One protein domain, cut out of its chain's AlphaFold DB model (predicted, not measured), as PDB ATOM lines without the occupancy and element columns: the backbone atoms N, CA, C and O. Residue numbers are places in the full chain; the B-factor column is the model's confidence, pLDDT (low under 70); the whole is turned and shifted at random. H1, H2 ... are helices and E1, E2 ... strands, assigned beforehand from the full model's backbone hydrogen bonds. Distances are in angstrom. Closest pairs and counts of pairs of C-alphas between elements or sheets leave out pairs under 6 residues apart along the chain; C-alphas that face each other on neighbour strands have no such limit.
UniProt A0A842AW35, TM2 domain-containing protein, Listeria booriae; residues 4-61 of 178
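Overview. This is residues 4 to 61 of the 178 residues of the protein "TM2 domain-containing protein" of Listeria booriae (UniProt A0A842AW35). A small antiparallel sheet of five strands, curled like part of a barrel, has both helices on one face, the longer H2 lying across E4 and E5, and the short H1 reaching toward both E1 and E2, the strands at the sheet's two edges. The printed part has 58 residues, with two named helices and five named strands in the order E1 H1 E2 H2 E3 E4 E5, and the class is mixed, helices and strands. Across the sheet the strands stand E1 - E3 - E4 - E5 - E2. The whole is compact and rounded, with a radius of gyration of the C-alphas of 9.7 A and spans of 25 by 22 by 18 A.

Along the chain. E1, residues 4 to 6, begins at C-alpha 4 at (-48.435, 38.955, 30.875). H1 holds residues 9 to 14, and E2 residues 17 to 19. H2, residues 22 to 33, is 16.2 A long and begins at C-alpha 22 at (-35.834, 20.323, 32.745). E3 holds residues 38 to 41, and E4 residues 46 to 49. E5, residues 54 to 60, is 16.7 A long and ends at C-alpha 60 at (-47.876, 25.503, 24.915).

Arrangement. The sheet is strongly twisted. Edge strand E1 is antiparallel to E3, with N 4 and O 40 3.0 A apart, within hydrogen-bond range. E3, E4 and E5 form a meander, each strand the antiparallel neighbour of the one before, in two hairpins; N 39 and O 48 are 2.8 A apart, and N 47 and O 56 2.9 A. The pairing of E5 is staggered: residues 54 to 57 pair with E4 and residues 58 to 60 with edge strand E2, where N 59 and O 18 are 2.7 A apart. E1 and E2 are apart. H1 and H2 are on the same face, two layers, helices on one face of a sheet. H2 has a height over the sheet of 8.2 A and lies over E4 and E5; it runs across the strands, only just, at 60.3 degrees to E5 on the local plane. The closest C-alphas of H2 and E5, Glu 24 and Ala 56, are 5.2 A apart. H1 and H2 only just touch, with 3 pairs of C-alphas within 8 A, the closest those of Met 9 and Arg 29 at 6.7 A; H2 does so with residues 28 to 32 alone. Their lines are only just about perpendicular, at 71 degrees. In H1 and H2 every O i to N i+4 pair is within hydrogen-bond range.

Size, cuts and confidence. The two C-alphas farthest apart, those of Gln 51 and Ser 61, are 26.0 A apart. The printed part has no cut, and its six links are tight. The mean pLDDT of the printed part is 89.8; residue 61 alone is under 70.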
ATOM      1  N   GLN A   4     -47.636  39.160  29.672       88.56
ATOM      2  CA  GLN A   4     -48.435  38.955  30.875       88.56
ATOM      3  C   GLN A   4     -47.519  38.698  32.067       88.56
ATOM      4  O   GLN A   4     -46.720  37.765  32.047       88.56
ATOM      5  N   ARG A   5     -47.598  39.538  33.101       93.69
ATOM      6  CA  ARG A   5     -46.832  39.326  34.336       93.69
ATOM      7  C   ARG A   5     -47.318  38.042  35.007       93.69
ATOM      8  O   ARG A   5     -48.520  37.886  35.182       93.69
ATOM      9  N   VAL A   6     -46.385  37.179  35.393       93.88
ATOM     10  CA  VAL A   6     -46.650  35.917  36.097       93.88
ATOM     11  C   VAL A   6     -45.913  35.911  37.432       93.88
ATOM     12  O   VAL A   6     -44.783  36.398  37.519       93.88
ATOM     13  N   GLN A   7     -46.556  35.407  38.483       93.88
ATOM     14  CA  GLN A   7     -46.008  35.394  39.842       93.88
ATOM     15  C   GLN A   7     -45.174  34.146  40.121       93.88
ATOM     16  O   GLN A   7     -44.174  34.225  40.833       93.88
ATOM     17  N   ASP A   8     -45.550  33.006  39.543       95.38
ATOM     18  CA  ASP A   8     -44.847  31.745  39.739       95.38
ATOM     19  C   ASP A   8     -45.027  30.767  38.562       95.38
ATOM     20  O   ASP A   8     -45.733  31.014  37.579       95.38
ATOM     21  N   MET A   9     -44.372  29.610  38.673       93.25
ATOM     22  CA  MET A   9     -44.490  28.531  37.691       93.25
ATOM     23  C   MET A   9     -45.857  27.837  37.680       93.25
ATOM     24  O   MET A   9     -46.174  27.189  36.682       93.25
ATOM     25  N   GLN A  10     -46.646  27.901  38.756       90.25
ATOM     26  CA  GLN A  10     -48.002  27.349  38.750       90.25
ATOM     27  C   GLN A  10     -48.912  28.201  37.871       90.25
ATOM     28  O   GLN A  10     -49.662  27.643  37.075       90.25
ATOM     29  N   GLU A  11     -48.774  29.523  37.928       86.69
ATOM     30  CA  GLU A  11     -49.505  30.457  37.080       86.69
ATOM     31  C   GLU A  11     -49.144  30.254  35.601       86.69
ATOM     32  O   GLU A  11     -50.027  30.099  34.760       86.69
ATOM     33  N   VAL A  12     -47.850  30.120  35.276       87.88
ATOM     34  CA  VAL A  12     -47.391  29.798  33.906       87.88
ATOM     35  C   VAL A  12     -48.033  28.503  33.386       87.88
ATOM     36  O   VAL A  12     -48.500  28.444  32.245       87.88
ATOM     37  N   ARG A  13     -48.107  27.472  34.236       87.88
ATOM     38  CA  ARG A  13     -48.752  26.191  33.902       87.88
ATOM     39  C   ARG A  13     -50.273  26.311  33.808       87.88
ATOM     40  O   ARG A  13     -50.867  25.619  32.984       87.88
ATOM     41  N   ALA A  14     -50.895  27.191  34.590       78.31
ATOM     42  CA  ALA A  14     -52.323  27.497  34.507       78.31
ATOM     43  C   ALA A  14     -52.684  28.173  33.173       78.31
ATOM     44  O   ALA A  14     -53.743  27.890  32.619       78.31
ATOM     45  N   TYR A  15     -51.766  28.956  32.591       75.69
ATOM     46  CA  TYR A  15     -51.876  29.442  31.206       75.69
ATOM     47  C   TYR A  15     -51.605  28.357  30.146       75.69
ATOM     48  O   TYR A  15     -51.641  28.632  28.948       75.69
ATOM     49  N   GLY A  16     -51.334  27.115  30.555       77.31
ATOM     50  CA  GLY A  16     -51.087  25.995  29.653       77.31
ATOM     51  C   GLY A  16     -49.674  25.954  29.074       77.31
ATOM     52  O   GLY A  16     -49.434  25.205  28.125       77.31
ATOM     53  N   TYR A  17     -48.733  26.716  29.631       83.06
ATOM     54  CA  TYR A  17     -47.344  26.722  29.188       83.06
ATOM     55  C   TYR A  17     -46.455  25.885  30.099       83.06
ATOM     56  O   TYR A  17     -46.546  25.921  31.325       83.06
ATOM     57  N   PHE A  18     -45.562  25.123  29.481       88.94
ATOM     58  CA  PHE A  18     -44.673  24.198  30.165       88.94
ATOM     59  C   PHE A  18     -43.250  24.404  29.650       88.94
ATOM     60  O   PHE A  18     -43.075  24.649  28.461       88.94
ATOM     61  N   PRO A  19     -42.221  24.327  30.499       89.88
ATOM     62  CA  PRO A  19     -40.836  24.456  30.049       89.88
ATOM     63  C   PRO A  19     -40.467  23.357  29.063       89.88
ATOM     64  O   PRO A  19     -40.766  22.198  29.330       89.88
ATOM     65  N   SER A  20     -39.810  23.703  27.949       87.06
ATOM     66  CA  SER A  20     -39.437  22.735  26.897       87.06
ATOM     67  C   SER A  20     -38.603  21.567  27.401       87.06
ATOM     68  O   SER A  20     -38.699  20.470  26.857       87.06
ATOM     69  N   ASP A  21     -37.822  21.787  28.455       91.31
ATOM     70  CA  ASP A  21     -37.045  20.758  29.121       91.31
ATOM     71  C   ASP A  21     -36.810  21.087  30.610       91.31
ATOM     72  O   ASP A  21     -37.224  22.124  31.137       91.31
ATOM     73  N   SER A  22     -36.133  20.176  31.314       91.12
ATOM     74  CA  SER A  22     -35.834  20.323  32.745       91.12
ATOM     75  C   SER A  22     -34.839  21.446  33.074       91.12
ATOM     76  O   SER A  22     -34.843  21.958  34.196       91.12
ATOM     77  N   THR A  23     -33.985  21.841  32.127       93.38
ATOM     78  CA  THR A  23     -33.052  22.966  32.280       93.38
ATOM     79  C   THR A  23     -33.820  24.279  32.247       93.38
ATOM     80  O   THR A  23     -33.594  25.149  33.089       93.38
ATOM     81  N   GLU A  24     -34.771  24.387  31.326       92.44
ATOM     82  CA  GLU A  24     -35.671  25.527  31.179       92.44
ATOM     83  C   GLU A  24     -36.600  25.676  32.401       92.44
ATOM     84  O   GLU A  24     -36.744  26.784  32.919       92.44
ATOM     85  N   ASP A  25     -37.121  24.575  32.971       93.81
ATOM     86  CA  ASP A  25     -37.901  24.612  34.232       93.81
ATOM     87  C   ASP A  25     -37.047  25.119  35.404       93.81
ATOM     88  O   ASP A  25     -37.479  25.986  36.165       93.81
ATOM     89  N   LYS A  26     -35.796  24.649  35.524       95.69
ATOM     90  CA  LYS A  26     -34.856  25.118  36.558       95.69
ATOM     91  C   LYS A  26     -34.512  26.599  36.399       95.69
ATOM     92  O   LYS A  26     -34.419  27.307  37.403       95.69
ATOM     93  N   ARG A  27     -34.311  27.078  35.166       94.69
ATOM     94  CA  ARG A  27     -34.044  28.499  34.873       94.69
ATOM     95  C   ARG A  27     -35.227  29.373  35.259       94.69
ATOM     96  O   ARG A  27     -35.023  30.372  35.948       94.69
ATOM     97  N   ALA A  28     -36.432  28.966  34.868       93.69
ATOM     98  CA  ALA A  28     -37.661  29.668  35.200       93.69
ATOM     99  C   ALA A  28     -37.870  29.740  36.720       93.69
ATOM    100  O   ALA A  28     -37.970  30.835  37.266       93.69
ATOM    101  N   ARG A  29     -37.816  28.602  37.431       95.56
ATOM    102  CA  ARG A  29     -37.930  28.553  38.903       95.56
ATOM    103  C   ARG A  29     -36.903  29.442  39.595       95.56
ATOM    104  O   ARG A  29     -37.273  30.276  40.405       95.56
ATOM    105  N   LYS A  30     -35.631  29.361  39.191       96.50
ATOM    106  CA  LYS A  30     -34.561  30.200  39.749       96.50
ATOM    107  C   LYS A  30     -34.799  31.698  39.523       96.50
ATOM    108  O   LYS A  30     -34.284  32.507  40.291       96.50
ATOM    109  N   ALA A  31     -35.502  32.089  38.458       94.62
ATOM    110  CA  ALA A  31     -35.883  33.482  38.247       94.62
ATOM    111  C   ALA A  31     -36.963  33.919  39.250       94.62
ATOM    112  O   ALA A  31     -36.791  34.963  39.881       94.62
ATOM    113  N   PHE A  32     -37.992  33.092  39.462       95.50
ATOM    114  CA  PHE A  32     -39.037  33.334  40.464       95.50
ATOM    115  C   PHE A  32     -38.492  33.335  41.899       95.50
ATOM    116  O   PHE A  32     -38.763  34.267  42.648       95.50
ATOM    117  N   ASP A  33     -37.636  32.373  42.257       95.81
ATOM    118  CA  ASP A  33     -37.028  32.264  43.595       95.81
ATOM    119  C   ASP A  33     -36.164  33.486  43.949       95.81
ATOM    120  O   ASP A  33     -35.986  33.832  45.114       95.81
ATOM    121  N   LYS A  34     -35.618  34.163  42.933       95.56
ATOM    122  CA  LYS A  34     -34.860  35.413  43.093       95.56
ATOM    123  C   LYS A  34     -35.751  36.649  43.233       95.56
ATOM    124  O   LYS A  34     -35.216  37.755  43.264       95.56
ATOM    125  N   GLY A  35     -37.074  36.483  43.248       92.75
ATOM    126  CA  GLY A  35     -38.038  37.579  43.284       92.75
ATOM    127  C   GLY A  35     -38.008  38.455  42.031       92.75
ATOM    128  O   GLY A  35     -38.416  39.612  42.092       92.75
ATOM    129  N   LYS A  36     -37.489  37.952  40.901       92.06
ATOM    130  CA  LYS A  36     -37.514  38.717  39.651       92.06
ATOM    131  C   LYS A  36     -38.938  38.782  39.121       92.06
ATOM    132  O   LYS A  36     -39.629  37.768  39.087       92.06
ATOM    133  N   THR A  37     -39.341  39.942  38.617       92.44
ATOM    134  CA  THR A  37     -40.572  40.039  37.839       92.44
ATOM    135  C   THR A  37     -40.375  39.329  36.503       92.44
ATOM    136  O   THR A  37     -39.451  39.639  35.746       92.44
ATOM    137  N   VAL A  38     -41.239  38.356  36.228       95.25
ATOM    138  CA  VAL A  38     -41.219  37.556  35.004       95.25
ATOM    139  C   VAL A  38     -42.486  37.836  34.205       95.25
ATOM    140  O   VAL A  38     -43.581  37.951  34.761       95.25
ATOM    141  N   TYR A  39     -42.333  37.929  32.890       93.94
ATOM    142  CA  TYR A  39     -43.423  38.081  31.941       93.94
ATOM    143  C   TYR A  39     -43.473  36.878  31.008       93.94
ATOM    144  O   TYR A  39     -42.454  36.428  30.484       93.94
ATOM    145  N   LEU A  40     -44.677  36.379  30.776       91.88
ATOM    146  CA  LEU A  40     -44.988  35.420  29.737       91.88
ATOM    147  C   LEU A  40     -45.268  36.178  28.438       91.88
ATOM    148  O   LEU A  40     -46.261  36.900  28.332       91.88
ATOM    149  N   ASN A  41     -44.400  35.994  27.448       89.69
ATOM    150  CA  ASN A  41     -44.675  36.368  26.070       89.69
ATOM    151  C   ASN A  41     -45.473  35.227  25.421       89.69
ATOM    152  O   ASN A  41     -44.939  34.148  25.139       89.69
ATOM    153  N   VAL A  42     -46.769  35.477  25.230       80.38
ATOM    154  CA  VAL A  42     -47.752  34.514  24.710       80.38
ATOM    155  C   VAL A  42     -47.513  34.206  23.227       80.38
ATOM    156  O   VAL A  42     -47.693  33.061  22.812       80.38
ATOM    157  N   GLU A  43     -47.079  35.206  22.451       77.06
ATOM    158  CA  GLU A  43     -46.805  35.090  21.008       77.06
ATOM    159  C   GLU A  43     -45.635  34.127  20.760       77.06
ATOM    160  O   GLU A  43     -45.752  33.199  19.960       77.06
ATOM    161  N   ASP A  44     -44.547  34.293  21.514       82.56
ATOM    162  CA  ASP A  44     -43.317  33.519  21.324       82.56
ATOM    163  C   ASP A  44     -43.213  32.287  22.228       82.56
ATOM    164  O   ASP A  44     -42.261  31.514  22.107       82.56
ATOM    165  N   SER A  45     -44.169  32.090  23.143       87.56
ATOM    166  CA  SER A  45     -44.125  31.040  24.172       87.56
ATOM    167  C   SER A  45     -42.833  31.093  25.000       87.56
ATOM    168  O   SER A  45     -42.131  30.095  25.157       87.56
ATOM    169  N   ARG A  46     -42.467  32.272  25.515       92.56
ATOM    170  CA  ARG A  46     -41.217  32.472  26.273       92.56
ATOM    171  C   ARG A  46     -41.457  33.226  27.566       92.56
ATOM    172  O   ARG A  46     -42.308  34.108  27.626       92.56
ATOM    173  N   LEU A  47     -40.659  32.913  28.580       92.75
ATOM    174  CA  LEU A  47     -40.523  33.753  29.763       92.75
ATOM    175  C   LEU A  47     -39.409  34.766  29.530       92.75
ATOM    176  O   LEU A  47     -38.302  34.395  29.123       92.75
ATOM    177  N   VAL A  48     -39.702  36.028  29.814       95.44
ATOM    178  CA  VAL A  48     -38.761  37.146  29.737       95.44
ATOM    179  C   VAL A  48     -38.778  37.945  31.038       95.44
ATOM    180  O   VAL A  48     -39.755  37.895  31.785       95.44
ATOM    181  N   ASP A  49     -37.696  38.651  31.351       95.12
ATOM    182  CA  ASP A  49     -37.672  39.596  32.475       95.12
ATOM    183  C   ASP A  49     -38.225  40.983  32.084       95.12
ATOM    184  O   ASP A  49     -38.662  41.198  30.952       95.12
ATOM    185  N   GLU A  50     -38.211  41.935  33.024       92.88
ATOM    186  CA  GLU A  50     -38.628  43.337  32.811       92.88
ATOM    187  C   GLU A  50     -37.907  44.030  31.650       92.88
ATOM    188  O   GLU A  50     -38.460  44.938  31.035       92.88
ATOM    189  N   GLN A  51     -36.685  43.603  31.331       93.94
ATOM    190  CA  GLN A  51     -35.876  44.165  30.249       93.94
ATOM    191  C   GLN A  51     -36.139  43.450  28.915       93.94
ATOM    192  O   GLN A  51     -35.470  43.725  27.921       93.94
ATOM    193  N   GLY A  52     -37.082  42.502  28.885       90.44
ATOM    194  CA  GLY A  52     -37.343  41.645  27.734       90.44
ATOM    195  C   GLY A  52     -36.267  40.579  27.519       90.44
ATOM    196  O   GLY A  52     -36.242  39.934  26.469       90.44
ATOM    197  N   LYS A  53     -35.365  40.363  28.484       94.62
ATOM    198  CA  LYS A  53     -34.318  39.352  28.357       94.62
ATOM    199  C   LYS A  53     -34.919  37.969  28.530       94.62
ATOM    200  O   LYS A  53     -35.632  37.693  29.490       94.62
ATOM    201  N   TYR A  54     -34.563  37.079  27.616       94.19
ATOM    202  CA  TYR A  54     -34.966  35.681  27.649       94.19
ATOM    203  C   TYR A  54     -34.547  34.974  28.950       94.19
ATOM    204  O   TYR A  54     -33.384  35.030  29.360       94.19
ATOM    205  N   ILE A  55     -35.506  34.279  29.565       93.50
ATOM    206  CA  ILE A  55     -35.315  33.432  30.747       93.50
ATOM    207  C   ILE A  55     -35.473  31.967  30.366       93.50
ATOM    208  O   ILE A  55     -34.582  31.169  30.668       93.50
ATOM    209  N   ALA A  56     -36.617  31.627  29.763       92.69
ATOM    210  CA  ALA A  56     -36.919  30.251  29.417       92.69
ATOM    211  C   ALA A  56     -37.826  30.097  28.191       92.69
ATOM    212  O   ALA A  56     -38.689  30.939  27.928       92.69
ATOM    213  N   HIS A  57     -37.647  29.000  27.456       90.12
ATOM    214  CA  HIS A  57     -38.529  28.583  26.375       90.12
ATOM    215  C   HIS A  57     -39.635  27.694  26.930       90.12
ATOM    216  O   HIS A  57     -39.395  26.738  27.673       90.12
ATOM    217  N   LEU A  58     -40.863  28.003  26.543       87.69
ATOM    218  CA  LEU A  58     -42.035  27.240  26.912       87.69
ATOM    219  C   LEU A  58     -42.596  26.573  25.658       87.69
ATOM    220  O   LEU A  58     -42.507  27.094  24.550       87.69
ATOM    221  N   TYR A  59     -43.191  25.405  25.827       80.88
ATOM    222  CA  TYR A  59     -44.156  24.883  24.881       80.88
ATOM    223  C   TYR A  59     -45.548  25.128  25.447       80.88
ATOM    224  O   TYR A  59     -45.814  24.899  26.629       80.88
ATOM    225  N   SER A  60     -46.459  25.582  24.595       71.88
ATOM    226  CA  SER A  60     -47.876  25.503  24.915       71.88
ATOM    227  C   SER A  60     -48.248  24.023  24.914       71.88
ATOM    228  O   SER A  60     -48.170  23.344  23.883       71.88
ATOM    229  N   SER A  61     -48.592  23.476  26.080       61.19
ATOM    230  CA  SER A  61     -49.149  22.135  26.133       61.19
ATOM    231  C   SER A  61     -50.499  22.188  25.456       61.19
ATOM    232  O   SER A  61     -51.510  22.587  26.027       61.19
TER     233      SER A  61